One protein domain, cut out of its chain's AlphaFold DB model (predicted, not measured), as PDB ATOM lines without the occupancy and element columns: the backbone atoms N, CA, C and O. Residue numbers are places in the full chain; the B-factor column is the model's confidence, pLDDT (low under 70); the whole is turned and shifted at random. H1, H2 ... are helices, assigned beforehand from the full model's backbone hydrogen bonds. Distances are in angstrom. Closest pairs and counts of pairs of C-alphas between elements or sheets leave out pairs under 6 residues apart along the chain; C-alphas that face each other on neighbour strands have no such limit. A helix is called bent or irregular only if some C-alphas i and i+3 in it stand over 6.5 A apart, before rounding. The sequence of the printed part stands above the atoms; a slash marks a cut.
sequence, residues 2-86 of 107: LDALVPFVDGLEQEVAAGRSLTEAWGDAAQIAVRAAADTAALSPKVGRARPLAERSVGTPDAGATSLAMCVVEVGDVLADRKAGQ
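Overview. This is residues 2 to 86 of the 107 residues of the protein "DhaL domain-containing protein" of bioreactor metagenome (UniProt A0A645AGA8). Three helices make an elongated up-and-down bundle, with H2 between H1 and H3. H1 meets H3 with residues 2 to 5 alone and spreads away from it further on, while residues 43 to 62, a long loop with no named element, make one end of the rod and the last part of H3 makes the other. The printed part has 85 residues, with three named helices in the order H1, H2, H3 and no named strand; the class is all helix. The whole is loose, with a radius of gyration of the C-alphas of 14.9 A, and its C-alphas span 50 by 24 by 18 A.

Along the chain. H1 covers residues 2 to 17, from C-alpha 2 at (-1.594, 29.633, 43.564), and measures 22.0 A from first to last C-alpha. It is neither bent nor irregular, but only just: C-alphas 3 and 6 are 6.2 A apart. H2 covers residues 22 to 42 and measures 31.1 A, beginning with C-alpha 22 at (-4.145, 47.043, 30.743). It too is neither bent nor irregular, but only just, with C-alphas 38 and 41 6.0 A apart. H3, the longest helix with 24 residues, covers residues 63 to 86, measures 35.1 A and ends with C-alpha 86 at (-4.241, 61.205, 32.692).

Arrangement. The three helices form a bundle, up and down, each running against the one before it in the chain. H1 and H2 form a helical hairpin. They touch at a shallow tilt of 27 degrees, opposite ways, and their closest C-alphas, those of Ala 4 and Ala 33, are 4.6 A apart. H2 and H3 form a second helical hairpin. They touch at a shallow tilt of 17 degrees, opposite ways, with the C-alphas of Ala 37 and Ala 65 closest at 4.8 A. H1 touches H3 with residues 2 to 5 alone, and H3 touches H1 with residues 65 to 69 alone. Their closest C-alphas, those of Ala 4 and Ala 65, are 5.2 A apart, and their lines stand at a shallow tilt of 30 degrees, the same way. The helix packing is mostly aligned, with 3 of 3 touching pairs at a shallow tilt. Every O i to N i+4 pair is within hydrogen-bond range in H3; in H1 11 of 12 are, and in H2 15 of 17.

Size, cuts and confidence. The two C-alphas farthest apart, those of Glu 55 and Gln 86, are 50.3 A apart. The printed part has no cut. The link from H1 to H2 is tight, with 4 residues, and the link from H2 to H3 is long, with 20. The mean pLDDT of the printed part is 90.0; it is under 70 at residues 45, 47 to 48, 50 to 51, 53 to 58 and 86.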
ATOM      1  N   LEU A   2      -1.706  30.008  44.982       92.81
ATOM      2  CA  LEU A   2      -1.594  29.633  43.564       92.81
ATOM      3  C   LEU A   2      -2.958  29.404  42.906       92.81
ATOM      4  O   LEU A   2      -3.127  29.753  41.747       92.81
ATOM      5  N   ASP A   3      -3.931  28.923  43.681       93.12
ATOM      6  CA  ASP A   3      -5.312  28.723  43.239       93.12
ATOM      7  C   ASP A   3      -5.994  30.015  42.765       93.12
ATOM      8  O   ASP A   3      -6.928  29.934  41.985       93.12
ATOM      9  N   ALA A   4      -5.521  31.194  43.186       96.88
ATOM     10  CA  ALA A   4      -5.979  32.488  42.671       96.88
ATOM     11  C   ALA A   4      -4.973  33.133  41.704       96.88
ATOM     12  O   ALA A   4      -5.383  33.803  40.761       96.88
ATOM     13  N   LEU A   5      -3.664  32.916  41.903       97.75
ATOM     14  CA  LEU A   5      -2.619  33.509  41.062       97.75
ATOM     15  C   LEU A   5      -2.645  32.976  39.633       97.75
ATOM     16  O   LEU A   5      -2.530  33.756  38.699       97.75
ATOM     17  N   VAL A   6      -2.752  31.656  39.468       97.94
ATOM     18  CA  VAL A   6      -2.692  31.045  38.136       97.94
ATOM     19  C   VAL A   6      -3.897  31.484  37.292       97.94
ATOM     20  O   VAL A   6      -3.663  32.062  36.235       97.94
ATOM     21  N   PRO A   7      -5.156  31.388  37.779       98.12
ATOM     22  CA  PRO A   7      -6.302  31.907  37.029       98.12
ATOM     23  C   PRO A   7      -6.233  33.414  36.742       98.12
ATOM     24  O   PRO A   7      -6.676  33.854  35.686       98.12
ATOM     25  N   PHE A   8      -5.673  34.210  37.662       98.69
ATOM     26  CA  PHE A   8      -5.432  35.638  37.434       98.69
ATOM     27  C   PHE A   8      -4.486  35.877  36.251       98.69
ATOM     28  O   PHE A   8      -4.802  36.674  35.371       98.69
ATOM     29  N   VAL A   9      -3.332  35.199  36.229       98.50
ATOM     30  CA  VAL A   9      -2.337  35.350  35.158       98.50
ATOM     31  C   VAL A   9      -2.920  34.905  33.822       98.50
ATOM     32  O   VAL A   9      -2.843  35.666  32.864       98.50
ATOM     33  N   ASP A  10      -3.572  33.742  33.784       98.56
ATOM     34  CA  ASP A  10      -4.187  33.212  32.565       98.56
ATOM     35  C   ASP A  10      -5.225  34.196  31.991       98.56
ATOM     36  O   ASP A  10      -5.209  34.507  30.798       98.56
ATOM     37  N   GLY A  11      -6.097  34.741  32.848       98.50
ATOM     38  CA  GLY A  11      -7.095  35.735  32.446       98.50
ATOM     39  C   GLY A  11      -6.470  37.041  31.950       98.50
ATOM     40  O   GLY A  11      -6.890  37.581  30.927       98.50
ATOM     41  N   LEU A  12      -5.431  37.530  32.632       98.56
ATOM     42  CA  LEU A  12      -4.722  38.744  32.231       98.56
ATOM     43  C   LEU A  12      -4.035  38.570  30.872       98.56
ATOM     44  O   LEU A  12      -4.163  39.434  30.005       98.56
ATOM     45  N   GLU A  13      -3.317  37.465  30.673       98.50
ATOM     46  CA  GLU A  13      -2.647  37.155  29.409       98.50
ATOM     47  C   GLU A  13      -3.653  37.045  28.261       98.50
ATOM     48  O   GLU A  13      -3.411  37.586  27.179       98.50
ATOM     49  N   GLN A  14      -4.805  36.414  28.504       98.38
ATOM     50  CA  GLN A  14      -5.861  36.268  27.510       98.38
ATOM     51  C   GLN A  14      -6.460  37.619  27.088       98.38
ATOM     52  O   GLN A  14      -6.582  37.884  25.891       98.38
ATOM     53  N   GLU A  15      -6.794  38.497  28.036       98.00
ATOM     54  CA  GLU A  15      -7.378  39.809  27.725       98.00
ATOM     55  C   GLU A  15      -6.361  40.763  27.076       98.00
ATOM     56  O   GLU A  15      -6.700  41.516  26.155       98.00
ATOM     57  N   VAL A  16      -5.089  40.696  27.484       97.81
ATOM     58  CA  VAL A  16      -4.005  41.441  26.824       97.81
ATOM     59  C   VAL A  16      -3.797  40.942  25.393       97.81
ATOM     60  O   VAL A  16      -3.685  41.754  24.474       97.81
ATOM     61  N   ALA A  17      -3.801  39.624  25.172       97.75
ATOM     62  CA  ALA A  17      -3.714  39.044  23.833       97.75
ATOM     63  C   ALA A  17      -4.925  39.412  22.954       97.75
ATOM     64  O   ALA A  17      -4.783  39.551  21.738       97.75
ATOM     65  N   ALA A  18      -6.096  39.631  23.560       97.25
ATOM     66  CA  ALA A  18      -7.294  40.136  22.892       97.25
ATOM     67  C   ALA A  18      -7.247  41.651  22.588       97.25
ATOM     68  O   ALA A  18      -8.177  42.186  21.981       97.25
ATOM     69  N   GLY A  19      -6.175  42.349  22.977       97.62
ATOM     70  CA  GLY A  19      -5.965  43.768  22.687       97.62
ATOM     71  C   GLY A  19      -6.685  44.724  23.638       97.62
ATOM     72  O   GLY A  19      -6.811  45.910  23.319       97.62
ATOM     73  N   ARG A  20      -7.162  44.248  24.794       97.25
ATOM     74  CA  ARG A  20      -7.762  45.127  25.806       97.25
ATOM     75  C   ARG A  20      -6.724  46.045  26.434       97.25
ATOM     76  O   ARG A  20      -5.533  45.733  26.484       97.25
ATOM     77  N   SER A  21      -7.174  47.192  26.949       97.12
ATOM     78  CA  SER A  21      -6.272  48.052  27.713       97.12
ATOM     79  C   SER A  21      -5.871  47.370  29.020       97.12
ATOM     80  O   SER A  21      -6.666  46.644  29.612       97.12
ATOM     81  N   LEU A  22      -4.653  47.641  29.504       96.69
ATOM     82  CA  LEU A  22      -4.145  47.043  30.743       96.69
ATOM     83  C   LEU A  22      -5.115  47.227  31.918       96.69
ATOM     84  O   LEU A  22      -5.317  46.295  32.680       96.69
ATOM     85  N   THR A  23      -5.736  48.401  32.054       97.44
ATOM     86  CA  THR A  23      -6.709  48.673  33.123       97.44
ATOM     87  C   THR A  23      -7.930  47.752  33.050       97.44
ATOM     88  O   THR A  23      -8.379  47.263  34.078       97.44
ATOM     89  N   GLU A  24      -8.463  47.509  31.849       97.12
ATOM     90  CA  GLU A  24      -9.624  46.627  31.655       97.12
ATOM     91  C   GLU A  24      -9.231  45.167  31.883       97.12
ATOM     92  O   GLU A  24      -9.849  44.487  32.695       97.12
ATOM     93  N   ALA A  25      -8.144  44.725  31.243       98.38
ATOM     94  CA  ALA A  25      -7.625  43.369  31.377       98.38
ATOM     95  C   ALA A  25      -7.285  43.021  32.836       98.38
ATOM     96  O   ALA A  25      -7.594  41.931  33.311       98.38
ATOM     97  N   TRP A  26      -6.686  43.961  33.575       98.62
ATOM     98  CA  TRP A  26      -6.371  43.783  34.990       98.62
ATOM     99  C   TRP A  26      -7.626  43.697  35.856       98.62
ATOM    100  O   TRP A  26      -7.684  42.858  36.751       98.62
ATOM    101  N   GLY A  27      -8.626  44.546  35.598       98.38
ATOM    102  CA  GLY A  27      -9.902  44.514  36.312       98.38
ATOM    103  C   GLY A  27     -10.614  43.171  36.145       98.38
ATOM    104  O   GLY A  27     -11.001  42.556  37.141       98.38
ATOM    105  N   ASP A  28     -10.708  42.678  34.909       98.25
ATOM    106  CA  ASP A  28     -11.330  41.387  34.597       98.25
ATOM    107  C   ASP A  28     -10.552  40.222  35.241       98.25
ATOM    108  O   ASP A  28     -11.133  39.371  35.924       98.25
ATOM    109  N   ALA A  29      -9.220  40.228  35.132       98.56
ATOM    110  CA  ALA A  29      -8.357  39.240  35.778       98.56
ATOM    111  C   ALA A  29      -8.477  39.260  37.314       98.56
ATOM    112  O   ALA A  29      -8.508  38.206  37.956       98.56
ATOM    113  N   ALA A  30      -8.587  40.439  37.931       98.62
ATOM    114  CA  ALA A  30      -8.755  40.567  39.375       98.62
ATOM    115  C   ALA A  30     -10.066  39.921  39.858       98.62
ATOM    116  O   ALA A  30     -10.071  39.249  40.890       98.62
ATOM    117  N   GLN A  31     -11.158  40.032  39.090       98.56
ATOM    118  CA  GLN A  31     -12.415  39.339  39.408       98.56
ATOM    119  C   GLN A  31     -12.276  37.814  39.327       98.56
ATOM    120  O   GLN A  31     -12.815  37.096  40.175       98.56
ATOM    121  N   ILE A  32     -11.498  37.311  38.363       98.56
ATOM    122  CA  ILE A  32     -11.154  35.886  38.280       98.56
ATOM    123  C   ILE A  32     -10.405  35.446  39.549       98.56
ATOM    124  O   ILE A  32     -10.758  34.425  40.141       98.56
ATOM    125  N   ALA A  33      -9.439  36.238  40.024       98.38
ATOM    126  CA  ALA A  33      -8.698  35.953  41.256       98.38
ATOM    127  C   ALA A  33      -9.611  35.896  42.494       98.38
ATOM    128  O   ALA A  33      -9.481  34.987  43.315       98.38
ATOM    129  N   VAL A  34     -10.551  36.843  42.621       98.44
ATOM    130  CA  VAL A  34     -11.544  36.886  43.713       98.44
ATOM    131  C   VAL A  34     -12.413  35.637  43.702       98.44
ATOM    132  O   VAL A  34     -12.597  34.997  44.741       98.44
ATOM    133  N   ARG A  35     -12.920  35.257  42.525       98.19
ATOM    134  CA  ARG A  35     -13.747  34.061  42.380       98.19
ATOM    135  C   ARG A  35     -12.969  32.801  42.742       98.19
ATOM    136  O   ARG A  35     -13.439  32.007  43.554       98.19
ATOM    137  N   ALA A  36     -11.767  32.657  42.195       97.06
ATOM    138  CA  ALA A  36     -10.923  31.499  42.431       97.06
ATOM    139  C   ALA A  36     -10.504  31.383  43.907       97.06
ATOM    140  O   ALA A  36     -10.511  30.290  44.469       97.06
ATOM    141  N   ALA A  37     -10.230  32.511  44.573       96.38
ATOM    142  CA  ALA A  37      -9.992  32.548  46.010       96.38
ATOM    143  C   ALA A  37     -11.210  32.069  46.812       96.38
ATOM    144  O   ALA A  37     -11.048  31.243  47.707       96.38
ATOM    145  N   ALA A  38     -12.424  32.518  46.481       95.44
ATOM    146  CA  ALA A  38     -13.643  32.057  47.148       95.44
ATOM    147  C   ALA A  38     -13.882  30.548  46.944       95.44
ATOM    148  O   ALA A  38     -14.218  29.838  47.895       95.44
ATOM    149  N   ASP A  39     -13.639  30.042  45.732       94.69
ATOM    150  CA  ASP A  39     -13.839  28.633  45.380       94.69
ATOM    151  C   ASP A  39     -12.877  27.686  46.128       94.69
ATOM    152  O   ASP A  39     -13.182  26.501  46.298       94.69
ATOM    153  N   THR A  40     -11.767  28.194  46.686       91.19
ATOM    154  CA  THR A  40     -10.885  27.390  47.553       91.19
ATOM    155  C   THR A  40     -11.573  26.863  48.813       91.19
ATOM    156  O   THR A  40     -11.119  25.866  49.365       91.19
ATOM    157  N   ALA A  41     -12.698  27.452  49.238       88.19
ATOM    158  CA  ALA A  41     -13.487  26.939  50.358       88.19
ATOM    159  C   ALA A  41     -13.995  25.503  50.123       88.19
ATOM    160  O   ALA A  41     -14.211  24.759  51.079       88.19
ATOM    161  N   ALA A  42     -14.175  25.104  48.859       84.88
ATOM    162  CA  ALA A  42     -14.567  23.747  48.486       84.88
ATOM    163  C   ALA A  42     -13.373  22.778  48.381       84.88
ATOM    164  O   ALA A  42     -13.566  21.579  48.168       84.88
ATOM    165  N   LEU A  43     -12.138  23.271  48.510       81.56
ATOM    166  CA  LEU A  43     -10.924  22.487  48.323       81.56
ATOM    167  C   LEU A  43     -10.366  22.010  49.666       81.56
ATOM    168  O   LEU A  43     -10.298  22.746  50.647       81.56
ATOM    169  N   SER A  44      -9.903  20.763  49.696       70.75
ATOM    170  CA  SER A  44      -9.127  20.252  50.826       70.75
ATOM    171  C   SER A  44      -7.636  20.555  50.611       70.75
ATOM    172  O   SER A  44      -7.104  20.227  49.542       70.75
ATOM    173  N   PRO A  45      -6.932  21.172  51.579       69.50
ATOM    174  CA  PRO A  45      -5.537  21.567  51.408       69.50
ATOM    175  C   PRO A  45      -4.612  20.349  51.274       69.50
ATOM    176  O   PRO A  45      -4.434  19.560  52.202       69.50
ATOM    177  N   LYS A  46      -3.970  20.217  50.106       70.12
ATOM    178  CA  LYS A  46      -3.065  19.097  49.774       70.12
ATOM    179  C   LYS A  46      -1.602  19.344  50.165       70.12
ATOM    180  O   LYS A  46      -0.820  18.400  50.255       70.12
ATOM    181  N   VAL A  47      -1.224  20.601  50.400       69.50
ATOM    182  CA  VAL A  47       0.162  21.050  50.620       69.50
ATOM    183  C   VAL A  47       0.256  22.074  51.760       69.50
ATOM    184  O   VAL A  47      -0.717  22.741  52.096       69.50
ATOM    185  N   GLY A  48       1.447  22.209  52.355       69.12
ATOM    186  CA  GLY A  48       1.755  23.239  53.356       69.12
ATOM    187  C   GLY A  48       1.285  22.941  54.788       69.12
ATOM    188  O   GLY A  48       0.860  21.835  55.118       69.12
ATOM    189  N   ARG A  49       1.378  23.956  55.663       72.88
ATOM    190  CA  ARG A  49       1.040  23.857  57.102       72.88
ATOM    191  C   ARG A  49      -0.448  23.616  57.376       72.88
ATOM    192  O   ARG A  49      -0.789  23.217  58.482       72.88
ATOM    193  N   ALA A  50      -1.311  23.837  56.386       68.19
ATOM    194  CA  ALA A  50      -2.747  23.592  56.487       68.19
ATOM    195  C   ALA A  50      -3.121  22.105  56.329       68.19
ATOM    196  O   ALA A  50      -4.207  21.707  56.735       68.19
ATOM    197  N   ARG A  51      -2.223  21.258  55.799       67.75
ATOM    198  CA  ARG A  51      -2.489  19.831  55.544       67.75
ATOM    199  C   ARG A  51      -2.972  19.037  56.778       67.75
ATOM    200  O   ARG A  51      -3.895  18.247  56.617       67.75
ATOM    201  N   PRO A  52      -2.439  19.222  58.004       71.56
ATOM    202  CA  PRO A  52      -2.954  18.531  59.194       71.56
ATOM    203  C   PRO A  52      -4.371  18.958  59.609       71.56
ATOM    204  O   PRO A  52      -5.022  18.251  60.369       71.56
ATOM    205  N   LEU A  53      -4.849  20.112  59.129       62.97
ATOM    206  CA  LEU A  53      -6.175  20.668  59.415       62.97
ATOM    207  C   LEU A  53      -7.174  20.414  58.278       62.97
ATOM    208  O   LEU A  53      -8.289  20.921  58.335       62.97
ATOM    209  N   ALA A  54      -6.803  19.618  57.271       63.28
ATOM    210  CA  ALA A  54      -7.536  19.482  56.016       63.28
ATOM    211  C   ALA A  54      -9.020  19.102  56.162       63.28
ATOM    212  O   ALA A  54      -9.835  19.569  55.371       63.28
ATOM    213  N   GLU A  55      -9.388  18.322  57.185       58.16
ATOM    214  CA  GLU A  55     -10.789  17.971  57.477       58.16
ATOM    215  C   GLU A  55     -11.582  19.103  58.153       58.16
ATOM    216  O   GLU A  55     -12.801  19.155  58.038       58.16
ATOM    217  N   ARG A  56     -10.905  20.036  58.837       60.47
ATOM    218  CA  ARG A  56     -11.513  21.223  59.471       60.47
ATOM    219  C   ARG A  56     -11.488  22.466  58.581       60.47
ATOM    220  O   ARG A  56     -12.144  23.447  58.906       60.47
ATOM    221  N   SER A  57     -10.706  22.448  57.503       58.56
ATOM    222  CA  SER A  57     -10.530  23.589  56.595       58.56
ATOM    223  C   SER A  57     -11.601  23.685  55.506       58.56
ATOM    224  O   SER A  57     -11.729  24.739  54.889       58.56
ATOM    225  N   VAL A  58     -12.382  22.622  55.274       65.56
ATOM    226  CA  VAL A  58     -13.474  22.636  54.289       65.56
ATOM    227  C   VAL A  58     -14.541  23.644  54.722       65.56
ATOM    228  O   VAL A  58     -15.011  23.619  55.857       65.56
ATOM    229  N   GLY A  59     -14.916  24.539  53.809       78.00
ATOM    230  CA  GLY A  59     -15.869  25.624  54.040       78.00
ATOM    231  C   GLY A  59     -15.235  26.981  54.352       78.00
ATOM    232  O   GLY A  59     -15.960  27.967  54.431       78.00
ATOM    233  N   THR A  60     -13.906  27.067  54.491       84.88
ATOM    234  CA  THR A  60     -13.198  28.345  54.678       84.88
ATOM    235  C   THR A  60     -12.269  28.613  53.493       84.88
ATOM    236  O   THR A  60     -11.418  27.770  53.212       84.88
ATOM    237  N   PRO A  61     -12.386  29.766  52.809       87.94
ATOM    238  CA  PRO A  61     -11.438  30.149  51.769       87.94
ATOM    239  C   PRO A  61      -9.984  30.160  52.268       87.94
ATOM    240  O   PRO A  61      -9.699  30.564  53.398       87.94
ATOM    241  N   ASP A  62      -9.045  29.762  51.410       89.94
ATOM    242  CA  ASP A  62      -7.612  29.870  51.663       89.94
ATOM    243  C   ASP A  62      -7.237  31.338  51.891       89.94
ATOM    244  O   ASP A  62      -7.425  32.201  51.026       89.94
ATOM    245  N   ALA A  63      -6.650  31.619  53.053       91.38
ATOM    246  CA  ALA A  63      -6.224  32.965  53.412       91.38
ATOM    247  C   ALA A  63      -5.180  33.506  52.423       91.38
ATOM    248  O   ALA A  63      -5.199  34.686  52.093       91.38
ATOM    249  N   GLY A  64      -4.295  32.649  51.896       92.88
ATOM    250  CA  GLY A  64      -3.289  33.067  50.919       92.88
ATOM    251  C   GLY A  64      -3.891  33.484  49.574       92.88
ATOM    252  O   GLY A  64      -3.439  34.453  48.973       92.88
ATOM    253  N   ALA A  65      -4.897  32.756  49.084       94.94
ATOM    254  CA  ALA A  65      -5.635  33.099  47.871       94.94
ATOM    255  C   ALA A  65      -6.480  34.365  48.073       94.94
ATOM    256  O   ALA A  65      -6.457  35.252  47.226       94.94
ATOM    257  N   THR A  66      -7.145  34.481  49.225       96.94
ATOM    258  CA  THR A  66      -7.959  35.653  49.582       96.94
ATOM    259  C   THR A  66      -7.111  36.922  49.654       96.94
ATOM    260  O   THR A  66      -7.442  37.918  49.016       96.94
ATOM    261  N   SER A  67      -5.976  36.880  50.359       98.00
ATOM    262  CA  SER A  67      -5.061  38.023  50.446       98.00
ATOM    263  C   SER A  67      -4.513  38.429  49.080       98.00
ATOM    264  O   SER A  67      -4.414  39.617  48.791       98.00
ATOM    265  N   LEU A  68      -4.184  37.460  48.218       98.25
ATOM    266  CA  LEU A  68      -3.741  37.761  46.859       98.25
ATOM    267  C   LEU A  68      -4.836  38.474  46.055       98.25
ATOM    268  O   LEU A  68      -4.540  39.475  45.408       98.25
ATOM    269  N   ALA A  69      -6.077  37.979  46.117       98.38
ATOM    270  CA  ALA A  69      -7.213  38.590  45.437       98.38
ATOM    271  C   ALA A  69      -7.406  40.055  45.867       98.38
ATOM    272  O   ALA A  69      -7.562  40.927  45.018       98.38
ATOM    273  N   MET A  70      -7.300  40.344  47.168       98.62
ATOM    274  CA  MET A  70      -7.350  41.718  47.680       98.62
ATOM    275  C   MET A  70      -6.232  42.592  47.100       98.62
ATOM    276  O   MET A  70      -6.496  43.702  46.649       98.62
ATOM    277  N   CYS A  71      -4.993  42.089  47.064       98.69
ATOM    278  CA  CYS A  71      -3.871  42.843  46.509       98.69
ATOM    279  C   CYS A  71      -4.066  43.177  45.025       98.69
ATOM    280  O   CYS A  71      -3.779  44.297  44.613       98.69
ATOM    281  N   VAL A  72      -4.524  42.223  44.207       98.56
ATOM    282  CA  VAL A  72      -4.682  42.471  42.764       98.56
ATOM    283  C   VAL A  72      -5.867  43.386  42.456       98.56
ATOM    284  O   VAL A  72      -5.773  44.152  41.499       98.56
ATOM    285  N   VAL A  73      -6.926  43.369  43.276       98.69
ATOM    286  CA  VAL A  73      -8.032  44.342  43.201       98.69
ATOM    287  C   VAL A  73      -7.521  45.752  43.485       98.69
ATOM    288  O   VAL A  73      -7.694  46.628  42.645       98.69
ATOM    289  N   GLU A  74      -6.795  45.945  44.589       98.56
ATOM    290  CA  GLU A  74      -6.239  47.256  44.958       98.56
ATOM    291  C   GLU A  74      -5.315  47.817  43.864       98.56
ATOM    292  O   GLU A  74      -5.367  48.996  43.517       98.56
ATOM    293  N   VAL A  75      -4.478  46.968  43.254       98.44
ATOM    294  CA  VAL A  75      -3.650  47.398  42.117       98.44
ATOM    295  C   VAL A  75      -4.517  47.822  40.926       98.44
ATOM    296  O   VAL A  75      -4.188  48.808  40.265       98.44
ATOM    297  N   GLY A  76      -5.617  47.114  40.659       98.12
ATOM    298  CA  GLY A  76      -6.578  47.470  39.614       98.12
ATOM    299  C   GLY A  76      -7.191  48.853  39.833       98.12
ATOM    300  O   GLY A  76      -7.212  49.661  38.902       98.12
ATOM    301  N   ASP A  77      -7.585  49.157  41.069       97.69
ATOM    302  CA  ASP A  77      -8.144  50.457  41.449       97.69
ATOM    303  C   ASP A  77      -7.117  51.584  41.230       97.69
ATOM    304  O   ASP A  77      -7.400  52.574  40.551       97.69
ATOM    305  N   VAL A  78      -5.865  51.384  41.657       98.12
ATOM    306  CA  VAL A  78      -4.769  52.343  41.410       98.12
ATOM    307  C   VAL A  78      -4.509  52.559  39.911       98.12
ATOM    308  O   VAL A  78      -4.182  53.672  39.480       98.12
ATOM    309  N   LEU A  79      -4.617  51.512  39.088       96.75
ATOM    310  CA  LEU A  79      -4.468  51.623  37.632       96.75
ATOM    311  C   LEU A  79      -5.627  52.406  37.001       96.75
ATOM    312  O   LEU A  79      -5.393  53.201  36.083       96.75
ATOM    313  N   ALA A  80      -6.852  52.202  37.483       95.00
ATOM    314  CA  ALA A  80      -8.035  52.919  37.023       95.00
ATOM    315  C   ALA A  80      -7.965  54.411  37.374       95.00
ATOM    316  O   ALA A  80      -8.142  55.258  36.491       95.00
ATOM    317  N   ASP A  81      -7.587  54.739  38.608       95.06
ATOM    318  CA  ASP A  81      -7.424  56.119  39.075       95.06
ATOM    319  C   ASP A  81      -6.374  56.881  38.258       95.06
ATOM    320  O   ASP A  81      -6.580  58.027  37.845       95.06
ATOM    321  N   ARG A  82      -5.247  56.228  37.941       93.19
ATOM    322  CA  ARG A  82      -4.209  56.821  37.083       93.19
ATOM    323  C   ARG A  82      -4.704  57.074  35.662       93.19
ATOM    324  O   ARG A  82      -4.386  58.125  35.104       93.19
ATOM    325  N   LYS A  83      -5.486  56.158  35.078       88.50
ATOM    326  CA  LYS A  83      -6.098  56.343  33.749       88.50
ATOM    327  C   LYS A  83      -7.053  57.543  33.750       88.50
ATOM    328  O   LYS A  83      -7.009  58.351  32.822       88.50
ATOM    329  N   ALA A  84      -7.850  57.708  34.808       83.75
ATOM    330  CA  ALA A  84      -8.755  58.847  34.969       83.75
ATOM    331  C   ALA A  84      -8.001  60.185  35.115       83.75
ATOM    332  O   ALA A  84      -8.355  61.168  34.463       83.75
ATOM    333  N   GLY A  85      -6.917  60.217  35.899       76.75
ATOM    334  CA  GLY A  85      -6.086  61.414  36.078       76.75
ATOM    335  C   GLY A  85      -5.333  61.856  34.815       76.75
ATOM    336  O   GLY A  85      -5.150  63.051  34.583       76.75
ATOM    337  N   GLN A  86      -4.940  60.914  33.952       69.25
ATOM    338  CA  GLN A  86      -4.241  61.205  32.692       69.25
ATOM    339  C   GLN A  86      -5.159  61.795  31.608       69.25
ATOM    340  O   GLN A  86      -4.692  62.566  30.769       69.25
TER     341      GLN A  86